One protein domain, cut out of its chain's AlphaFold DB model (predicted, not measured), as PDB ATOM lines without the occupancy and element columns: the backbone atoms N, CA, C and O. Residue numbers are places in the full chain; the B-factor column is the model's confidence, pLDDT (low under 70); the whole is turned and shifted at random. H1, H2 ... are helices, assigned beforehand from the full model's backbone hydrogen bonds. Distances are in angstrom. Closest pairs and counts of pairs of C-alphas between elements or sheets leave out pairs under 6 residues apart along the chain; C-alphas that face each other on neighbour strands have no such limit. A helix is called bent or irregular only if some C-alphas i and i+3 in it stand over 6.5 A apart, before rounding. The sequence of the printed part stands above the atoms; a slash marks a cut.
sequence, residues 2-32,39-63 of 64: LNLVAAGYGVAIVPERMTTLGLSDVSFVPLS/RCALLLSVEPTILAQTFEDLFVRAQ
ATOM      1  N   LEU A   2     -56.195  37.399  47.186       90.06
ATOM      2  CA  LEU A   2     -57.160  37.890  46.188       90.06
ATOM      3  C   LEU A   2     -58.240  36.863  45.776       90.06
ATOM      4  O   LEU A   2     -59.377  37.252  45.561       90.06
ATOM      5  N   ASN A   3     -57.951  35.556  45.787       91.75
ATOM      6  CA  ASN A   3     -58.985  34.522  45.587       91.75
ATOM      7  C   ASN A   3     -60.088  34.543  46.661       91.75
ATOM      8  O   ASN A   3     -61.218  34.169  46.381       91.75
ATOM      9  N   LEU A   4     -59.777  34.966  47.892       93.50
ATOM     10  CA  LEU A   4     -60.779  35.108  48.952       93.50
ATOM     11  C   LEU A   4     -61.645  36.349  48.719       93.50
ATOM     12  O   LEU A   4     -62.842  36.300  48.964       93.50
ATOM     13  N   VAL A   5     -61.048  37.428  48.202       94.31
ATOM     14  CA  VAL A   5     -61.779  38.623  47.754       94.31
ATOM     15  C   VAL A   5     -62.719  38.258  46.601       94.31
ATOM     16  O   VAL A   5     -63.904  38.560  46.681       94.31
ATOM     17  N   ALA A   6     -62.230  37.519  45.599       93.19
ATOM     18  CA  ALA A   6     -63.043  37.006  44.491       93.19
ATOM     19  C   ALA A   6     -64.191  36.098  44.973       93.19
ATOM     20  O   ALA A   6     -65.286  36.124  44.426       93.19
ATOM     21  N   ALA A   7     -63.967  35.325  46.041       93.69
ATOM     22  CA  ALA A   7     -64.989  34.491  46.675       93.69
ATOM     23  C   ALA A   7     -65.911  35.251  47.660       93.69
ATOM     24  O   ALA A   7     -66.712  34.623  48.350       93.69
ATOM     25  N   GLY A   8     -65.814  36.582  47.746       94.31
ATOM     26  CA  GLY A   8     -66.713  37.419  48.550       94.31
ATOM     27  C   GLY A   8     -66.366  37.526  50.039       94.31
ATOM     28  O   GLY A   8     -67.178  38.017  50.820       94.31
ATOM     29  N   TYR A   9     -65.171  37.107  50.460       95.56
ATOM     30  CA  TYR A   9     -64.761  37.108  51.873       95.56
ATOM     31  C   TYR A   9     -64.097  38.413  52.352       95.56
ATOM     32  O   TYR A   9     -63.467  38.424  53.409       95.56
ATOM     33  N   GLY A  10     -64.218  39.517  51.608       95.06
ATOM     34  CA  GLY A  10     -63.778  40.842  52.055       95.06
ATOM     35  C   GLY A  10     -63.087  41.667  50.973       95.06
ATOM     36  O   GLY A  10     -63.324  41.478  49.786       95.06
ATOM     37  N   VAL A  11     -62.225  42.589  51.406       95.69
ATOM     38  CA  VAL A  11     -61.448  43.499  50.549       95.69
ATOM     39  C   VAL A  11     -59.970  43.433  50.900       95.69
ATOM     40  O   VAL A  11     -59.598  43.003  51.994       95.69
ATOM     41  N   ALA A  12     -59.119  43.895  49.990       95.12
ATOM     42  CA  ALA A  12     -57.699  44.000  50.260       95.12
ATOM     43  C   ALA A  12     -57.024  45.147  49.518       95.12
ATOM     44  O   ALA A  12     -57.409  45.496  48.407       95.12
ATOM     45  N   ILE A  13     -55.968  45.677  50.134       94.75
ATOM     46  CA  ILE A  13     -55.078  46.661  49.524       94.75
ATOM     47  C   ILE A  13     -53.918  45.905  48.883       94.75
ATOM     48  O   ILE A  13     -53.254  45.100  49.539       94.75
ATOM     49  N   VAL A  14     -53.680  46.163  47.601       93.88
ATOM     50  CA  VAL A  14     -52.606  45.530  46.834       93.88
ATOM     51  C   VAL A  14     -51.802  46.566  46.053       93.88
ATOM     52  O   VAL A  14     -52.344  47.605  45.682       93.88
ATOM     53  N   PRO A  15     -50.518  46.296  45.762       94.19
ATOM     54  CA  PRO A  15     -49.772  47.071  44.779       94.19
ATOM     55  C   PRO A  15     -50.420  46.979  43.391       94.19
ATOM     56  O   PRO A  15     -50.869  45.904  42.992       94.19
ATOM     57  N   GLU A  16     -50.381  48.064  42.617       92.62
ATOM     58  CA  GLU A  16     -50.985  48.161  41.275       92.62
ATOM     59  C   GLU A  16     -50.563  47.020  40.334       92.62
ATOM     60  O   GLU A  16     -51.393  46.431  39.645       92.62
ATOM     61  N   ARG A  17     -49.289  46.607  40.382       89.69
ATOM     62  CA  ARG A  17     -48.757  45.477  39.597       89.69
ATOM     63  C   ARG A  17     -49.467  44.136  39.831       89.69
ATOM     64  O   ARG A  17     -49.274  43.218  39.050       89.69
ATOM     65  N   MET A  18     -50.242  43.979  40.907       91.50
ATOM     66  CA  MET A  18     -51.026  42.761  41.150       91.50
ATOM     67  C   MET A  18     -52.338  42.717  40.356       91.50
ATOM     68  O   MET A  18     -52.943  41.650  40.268       91.50
ATOM     69  N   THR A  19     -52.760  43.823  39.735       89.75
ATOM     70  CA  THR A  19     -53.935  43.845  38.843       89.75
ATOM     71  C   THR A  19     -53.760  42.946  37.615       89.75
ATOM     72  O   THR A  19     -54.736  42.433  37.074       89.75
ATOM     73  N   THR A  20     -52.515  42.654  37.223       88.69
ATOM     74  CA  THR A  20     -52.190  41.795  36.074       88.69
ATOM     75  C   THR A  20     -52.325  40.300  36.363       88.69
ATOM     76  O   THR A  20     -52.088  39.490  35.472       88.69
ATOM     77  N   LEU A  21     -52.679  39.899  37.591       84.31
ATOM     78  CA  LEU A  21     -52.804  38.486  37.972       84.31
ATOM     79  C   LEU A  21     -54.025  37.783  37.348       84.31
ATOM     80  O   LEU A  21     -54.210  36.592  37.582       84.31
ATOM     81  N   GLY A  22     -54.831  38.486  36.541       76.25
ATOM     82  CA  GLY A  22     -55.859  37.877  35.689       76.25
ATOM     83  C   GLY A  22     -57.013  37.240  36.462       76.25
ATOM     84  O   GLY A  22     -57.545  36.218  36.040       76.25
ATOM     85  N   LEU A  23     -57.373  37.811  37.612       81.31
ATOM     86  CA  LEU A  23     -58.458  37.300  38.441       81.31
ATOM     87  C   LEU A  23     -59.814  37.765  37.913       81.31
ATOM     88  O   LEU A  23     -60.041  38.961  37.735       81.31
ATOM     89  N   SER A  24     -60.712  36.808  37.711       79.88
ATOM     90  CA  SER A  24     -62.133  37.054  37.472       79.88
ATOM     91  C   SER A  24     -62.805  37.572  38.747       79.88
ATOM     92  O   SER A  24     -62.359  37.266  39.853       79.88
ATOM     93  N   ASP A  25     -63.895  38.326  38.595       88.00
ATOM     94  CA  ASP A  25     -64.787  38.723  39.698       88.00
ATOM     95  C   ASP A  25     -64.134  39.565  40.812       88.00
ATOM     96  O   ASP A  25     -64.606  39.607  41.948       88.00
ATOM     97  N   VAL A  26     -63.065  40.297  40.482       91.62
ATOM     98  CA  VAL A  26     -62.446  41.300  41.358       91.62
ATOM     99  C   VAL A  26     -62.432  42.650  40.653       91.62
ATOM    100  O   VAL A  26     -61.946  42.776  39.532       91.62
ATOM    101  N   SER A  27     -62.939  43.677  41.333       92.94
ATOM    102  CA  SER A  27     -62.798  45.069  40.903       92.94
ATOM    103  C   SER A  27     -61.621  45.715  41.626       92.94
ATOM    104  O   SER A  27     -61.510  45.618  42.850       92.94
ATOM    105  N   PHE A  28     -60.749  46.385  40.876       94.12
ATOM    106  CA  PHE A  28     -59.653  47.174  41.428       94.12
ATOM    107  C   PHE A  28     -60.054  48.646  41.476       94.12
ATOM    108  O   PHE A  28     -60.484  49.211  40.471       94.12
ATOM    109  N   VAL A  29     -59.895  49.268  42.643       94.12
ATOM    110  CA  VAL A  29     -60.236  50.676  42.874       94.12
ATOM    111  C   VAL A  29     -58.975  51.422  43.320       94.12
ATOM    112  O   VAL A  29     -58.341  50.983  44.283       94.12
ATOM    113  N   PRO A  30     -58.587  52.524  42.648       94.19
ATOM    114  CA  PRO A  30     -57.435  53.318  43.060       94.19
ATOM    115  C   PRO A  30     -57.708  54.021  44.394       94.19
ATOM    116  O   PRO A  30     -58.817  54.491  44.655       94.19
ATOM    117  N   LEU A  31     -56.682  54.109  45.240       95.88
ATOM    118  CA  LEU A  31     -56.745  54.872  46.483       95.88
ATOM    119  C   LEU A  31     -56.491  56.354  46.185       95.88
ATOM    120  O   LEU A  31     -55.588  56.684  45.425       95.88
ATOM    121  N   SER A  32     -57.276  57.244  46.795       95.62
ATOM    122  CA  SER A  32     -57.160  58.697  46.596       95.62
ATOM    123  C   SER A  32     -56.074  59.358  47.447       95.62
ATOM    124  O   SER A  32     -55.827  60.551  47.302       95.62
ATOM    125  N   ARG A  39     -43.545  50.678  47.510       90.44
ATOM    126  CA  ARG A  39     -42.146  50.794  47.074       90.44
ATOM    127  C   ARG A  39     -41.517  49.411  46.975       90.44
ATOM    128  O   ARG A  39     -41.721  48.569  47.845       90.44
ATOM    129  N   CYS A  40     -40.725  49.205  45.931       89.69
ATOM    130  CA  CYS A  40     -39.837  48.060  45.794       89.69
ATOM    131  C   CYS A  40     -38.394  48.553  45.935       89.69
ATOM    132  O   CYS A  40     -38.059  49.626  45.436       89.69
ATOM    133  N   ALA A  41     -37.557  47.797  46.639       91.56
ATOM    134  CA  ALA A  41     -36.162  48.146  46.857       91.56
ATOM    135  C   ALA A  41     -35.281  46.904  46.744       91.56
ATOM    136  O   ALA A  41     -35.699  45.803  47.107       91.56
ATOM    137  N   LEU A  42     -34.060  47.115  46.264       93.25
ATOM    138  CA  LEU A  42     -32.979  46.145  46.316       93.25
ATOM    139  C   LEU A  42     -32.102  46.469  47.530       93.25
ATOM    140  O   LEU A  42     -31.711  47.618  47.719       93.25
ATOM    141  N   LEU A  43     -31.816  45.466  48.360       94.50
ATOM    142  CA  LEU A  43     -30.909  45.595  49.500       94.50
ATOM    143  C   LEU A  43     -29.569  44.962  49.142       94.50
ATOM    144  O   LEU A  43     -29.525  43.816  48.693       94.50
ATOM    145  N   LEU A  44     -28.490  45.707  49.360       95.19
ATOM    146  CA  LEU A  44     -27.125  45.291  49.065       95.19
ATOM    147  C   LEU A  44     -26.277  45.303  50.338       95.19
ATOM    148  O   LEU A  44     -26.579  46.004  51.304       95.19
ATOM    149  N   SER A  45     -25.199  44.520  50.321       95.81
ATOM    150  CA  SER A  45     -24.108  44.675  51.287       95.81
ATOM    151  C   SER A  45     -23.493  46.071  51.156       95.81
ATOM    152  O   SER A  45     -23.479  46.632  50.062       95.81
ATOM    153  N   VAL A  46     -22.931  46.599  52.250       95.75
ATOM    154  CA  VAL A  46     -22.139  47.844  52.226       95.75
ATOM    155  C   VAL A  46     -20.959  47.718  51.256       95.75
ATOM    156  O   VAL A  46     -20.627  48.672  50.560       95.75
ATOM    157  N   GLU A  47     -20.382  46.520  51.165       96.19
ATOM    158  CA  GLU A  47     -19.399  46.141  50.149       96.19
ATOM    159  C   GLU A  47     -20.043  45.108  49.208       96.19
ATOM    160  O   GLU A  47     -20.050  43.908  49.513       96.19
ATOM    161  N   PRO A  48     -20.687  45.547  48.110       94.56
ATOM    162  CA  PRO A  48     -21.339  44.646  47.171       94.56
ATOM    163  C   PRO A  48     -20.309  43.918  46.304       94.56
ATOM    164  O   PRO A  48     -19.270  44.455  45.923       94.56
ATOM    165  N   THR A  49     -20.617  42.673  45.941       97.25
ATOM    166  CA  THR A  49     -19.835  41.963  44.923       97.25
ATOM    167  C   THR A  49     -20.106  42.557  43.541       97.25
ATOM    168  O   THR A  49     -21.153  43.160  43.306       97.25
ATOM    169  N   ILE A  50     -19.211  42.302  42.582       97.25
ATOM    170  CA  ILE A  50     -19.389  42.740  41.185       97.25
ATOM    171  C   ILE A  50     -20.719  42.229  40.602       97.25
ATOM    172  O   ILE A  50     -21.407  42.956  39.889       97.25
ATOM    173  N   LEU A  51     -21.121  40.997  40.937       96.81
ATOM    174  CA  LEU A  51     -22.400  40.440  40.494       96.81
ATOM    175  C   LEU A  51     -23.592  41.210  41.080       96.81
ATOM    176  O   LEU A  51     -24.540  41.506  40.357       96.81
ATOM    177  N   ALA A  52     -23.541  41.544  42.372       96.75
ATOM    178  CA  ALA A  52     -24.603  42.292  43.037       96.75
ATOM    179  C   ALA A  52     -24.735  43.714  42.465       96.75
ATOM    180  O   ALA A  52     -25.850  44.162  42.212       96.75
ATOM    181  N   GLN A  53     -23.609  44.369  42.174       96.38
ATOM    182  CA  GLN A  53     -23.580  45.677  41.514       96.38
ATOM    183  C   GLN A  53     -24.134  45.611  40.083       96.38
ATOM    184  O   GLN A  53     -24.945  46.434  39.678       96.38
ATOM    185  N   THR A  54     -23.783  44.567  39.328       96.75
ATOM    186  CA  THR A  54     -24.339  44.361  37.980       96.75
ATOM    187  C   THR A  54     -25.861  44.186  38.029       96.75
ATOM    188  O   THR A  54     -26.581  44.682  37.165       96.75
ATOM    189  N   PHE A  55     -26.373  43.483  39.044       96.38
ATOM    190  CA  PHE A  55     -27.813  43.332  39.235       96.38
ATOM    191  C   PHE A  55     -28.487  44.650  39.643       96.38
ATOM    192  O   PHE A  55     -29.573  44.943  39.148       96.38
ATOM    193  N   GLU A  56     -27.846  45.455  40.493       96.25
ATOM    194  CA  GLU A  56     -28.292  46.813  40.829       96.25
ATOM    195  C   GLU A  56     -28.448  47.676  39.573       96.25
ATOM    196  O   GLU A  56     -29.519  48.244  39.355       96.25
ATOM    197  N   ASP A  57     -27.440  47.695  38.699       95.19
ATOM    198  CA  ASP A  57     -27.481  48.457  37.447       95.19
ATOM    199  C   ASP A  57     -28.657  48.036  36.556       95.19
ATOM    200  O   ASP A  57     -29.355  48.875  35.977       95.19
ATOM    201  N   LEU A  58     -28.906  46.726  36.450       95.81
ATOM    202  CA  LEU A  58     -30.049  46.194  35.706       95.81
ATOM    203  C   LEU A  58     -31.380  46.581  36.359       95.81
ATOM    204  O   LEU A  58     -32.320  46.958  35.658       95.81
ATOM    205  N   PHE A  59     -31.458  46.517  37.686       93.56
ATOM    206  CA  PHE A  59     -32.648  46.874  38.450       93.56
ATOM    207  C   PHE A  59     -32.991  48.364  38.318       93.56
ATOM    208  O   PHE A  59     -34.162  48.699  38.145       93.56
ATOM    209  N   VAL A  60     -31.995  49.254  38.339       92.19
ATOM    210  CA  VAL A  60     -32.187  50.701  38.139       92.19
ATOM    211  C   VAL A  60     -32.691  50.997  36.724       92.19
ATOM    212  O   VAL A  60     -33.635  51.767  36.565       92.19
ATOM    213  N   ARG A  61     -32.133  50.339  35.698       92.88
ATOM    214  CA  ARG A  61     -32.586  50.487  34.299       92.88
ATOM    215  C   ARG A  61     -33.997  49.957  34.060       92.88
ATOM    216  O   ARG A  61     -34.707  50.489  33.222       92.88
ATOM    217  N   ALA A  62     -34.403  48.902  34.762       85.81
ATOM    218  CA  ALA A  62     -35.735  48.317  34.606       85.81
ATOM    219  C   ALA A  62     -36.856  49.154  35.258       85.81
ATOM    220  O   ALA A  62     -38.028  48.827  35.081       85.81
ATOM    221  N   GLN A  63     -36.510  50.188  36.033       72.81
ATOM    222  CA  GLN A  63     -37.469  51.077  36.697       72.81
ATOM    223  C   GLN A  63     -37.675  52.429  35.994       72.81
ATOM    224  O   GLN A  63     -38.538  53.190  36.436       72.81
TER     225      GLN A  63
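AT A GLANCE: This is residues 2 to 32 and 39 to 63 of the 64 residues of an uncharacterized protein of Burkholderia sp. Bp5365 (UniProt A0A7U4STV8). The printed part is two separate pieces set end to end along one long axis, with a cut in the chain between them. In one piece the stretch of residues 39 to 47, without a named element, runs outward and H3 folds back beside it, making a narrow U; in the other, residues 2 to 32 wind round a loose open loop with the short helices H1 and H2 at different places on it. 56 residues are printed, with three named helices in the order H1, H2, H3 and no named strand; the class is all helix, though helices hold 23 of the 56 residues, under half. The whole is extended, with a radius of gyration of the C-alphas of 17.4 A, and spans 48 by 24 by 19 A.

HOW THE PARTS SIT: H3, residues 50 to 61, is the longest helix and touches no other helix. H2, residues 16 to 21, is apart from H3. H1, residues 2 to 6, is apart from H3 and also apart from H2. Every O i to N i+4 pair is within hydrogen-bond range in H1 and H3; in H2 0 of 2 such pairs are, while 2 of its 3 O i to N i+3 pairs are within range.

IN THESE COORDINATES: H3 has 12 residues, from C-alpha 50 at (-19.389, 42.740, 41.185) to C-alpha 61 at (-32.586, 50.487, 34.299), and is 16.8 A from first to last C-alpha. Before it, the stretch from C-alpha 39 at (-42.146, 50.794, 47.074) to C-alpha 47 at (-19.399, 46.141, 50.149) runs toward larger x, whereas x falls along H3. H2, six residues from Glu 16 to Leu 21, measures 10.4 A; it is neither bent nor irregular, but only just: C-alphas 17 and 20 are 6.1 A apart. H1, five residues, begins at C-alpha 2 at (-57.160, 37.890, 46.188), ends at Ala 6 and measures 6.2 A.

THE WHOLE: The outline is a rod, and the two C-alphas farthest apart, those of Gly 8 and Ile 50, are 48.2 A from each other. Residues 33 to 38 are cut out, and C-alphas 32 and 39 are 17.0 A apart across the cut. The link from H1 to H2 is short, with 9 residues; the link from H2 to H3 is the link across the cut, with 28 residues in the chain, 6 of them not printed. The mean pLDDT of the printed part is 92.4, and no printed residue is under 70.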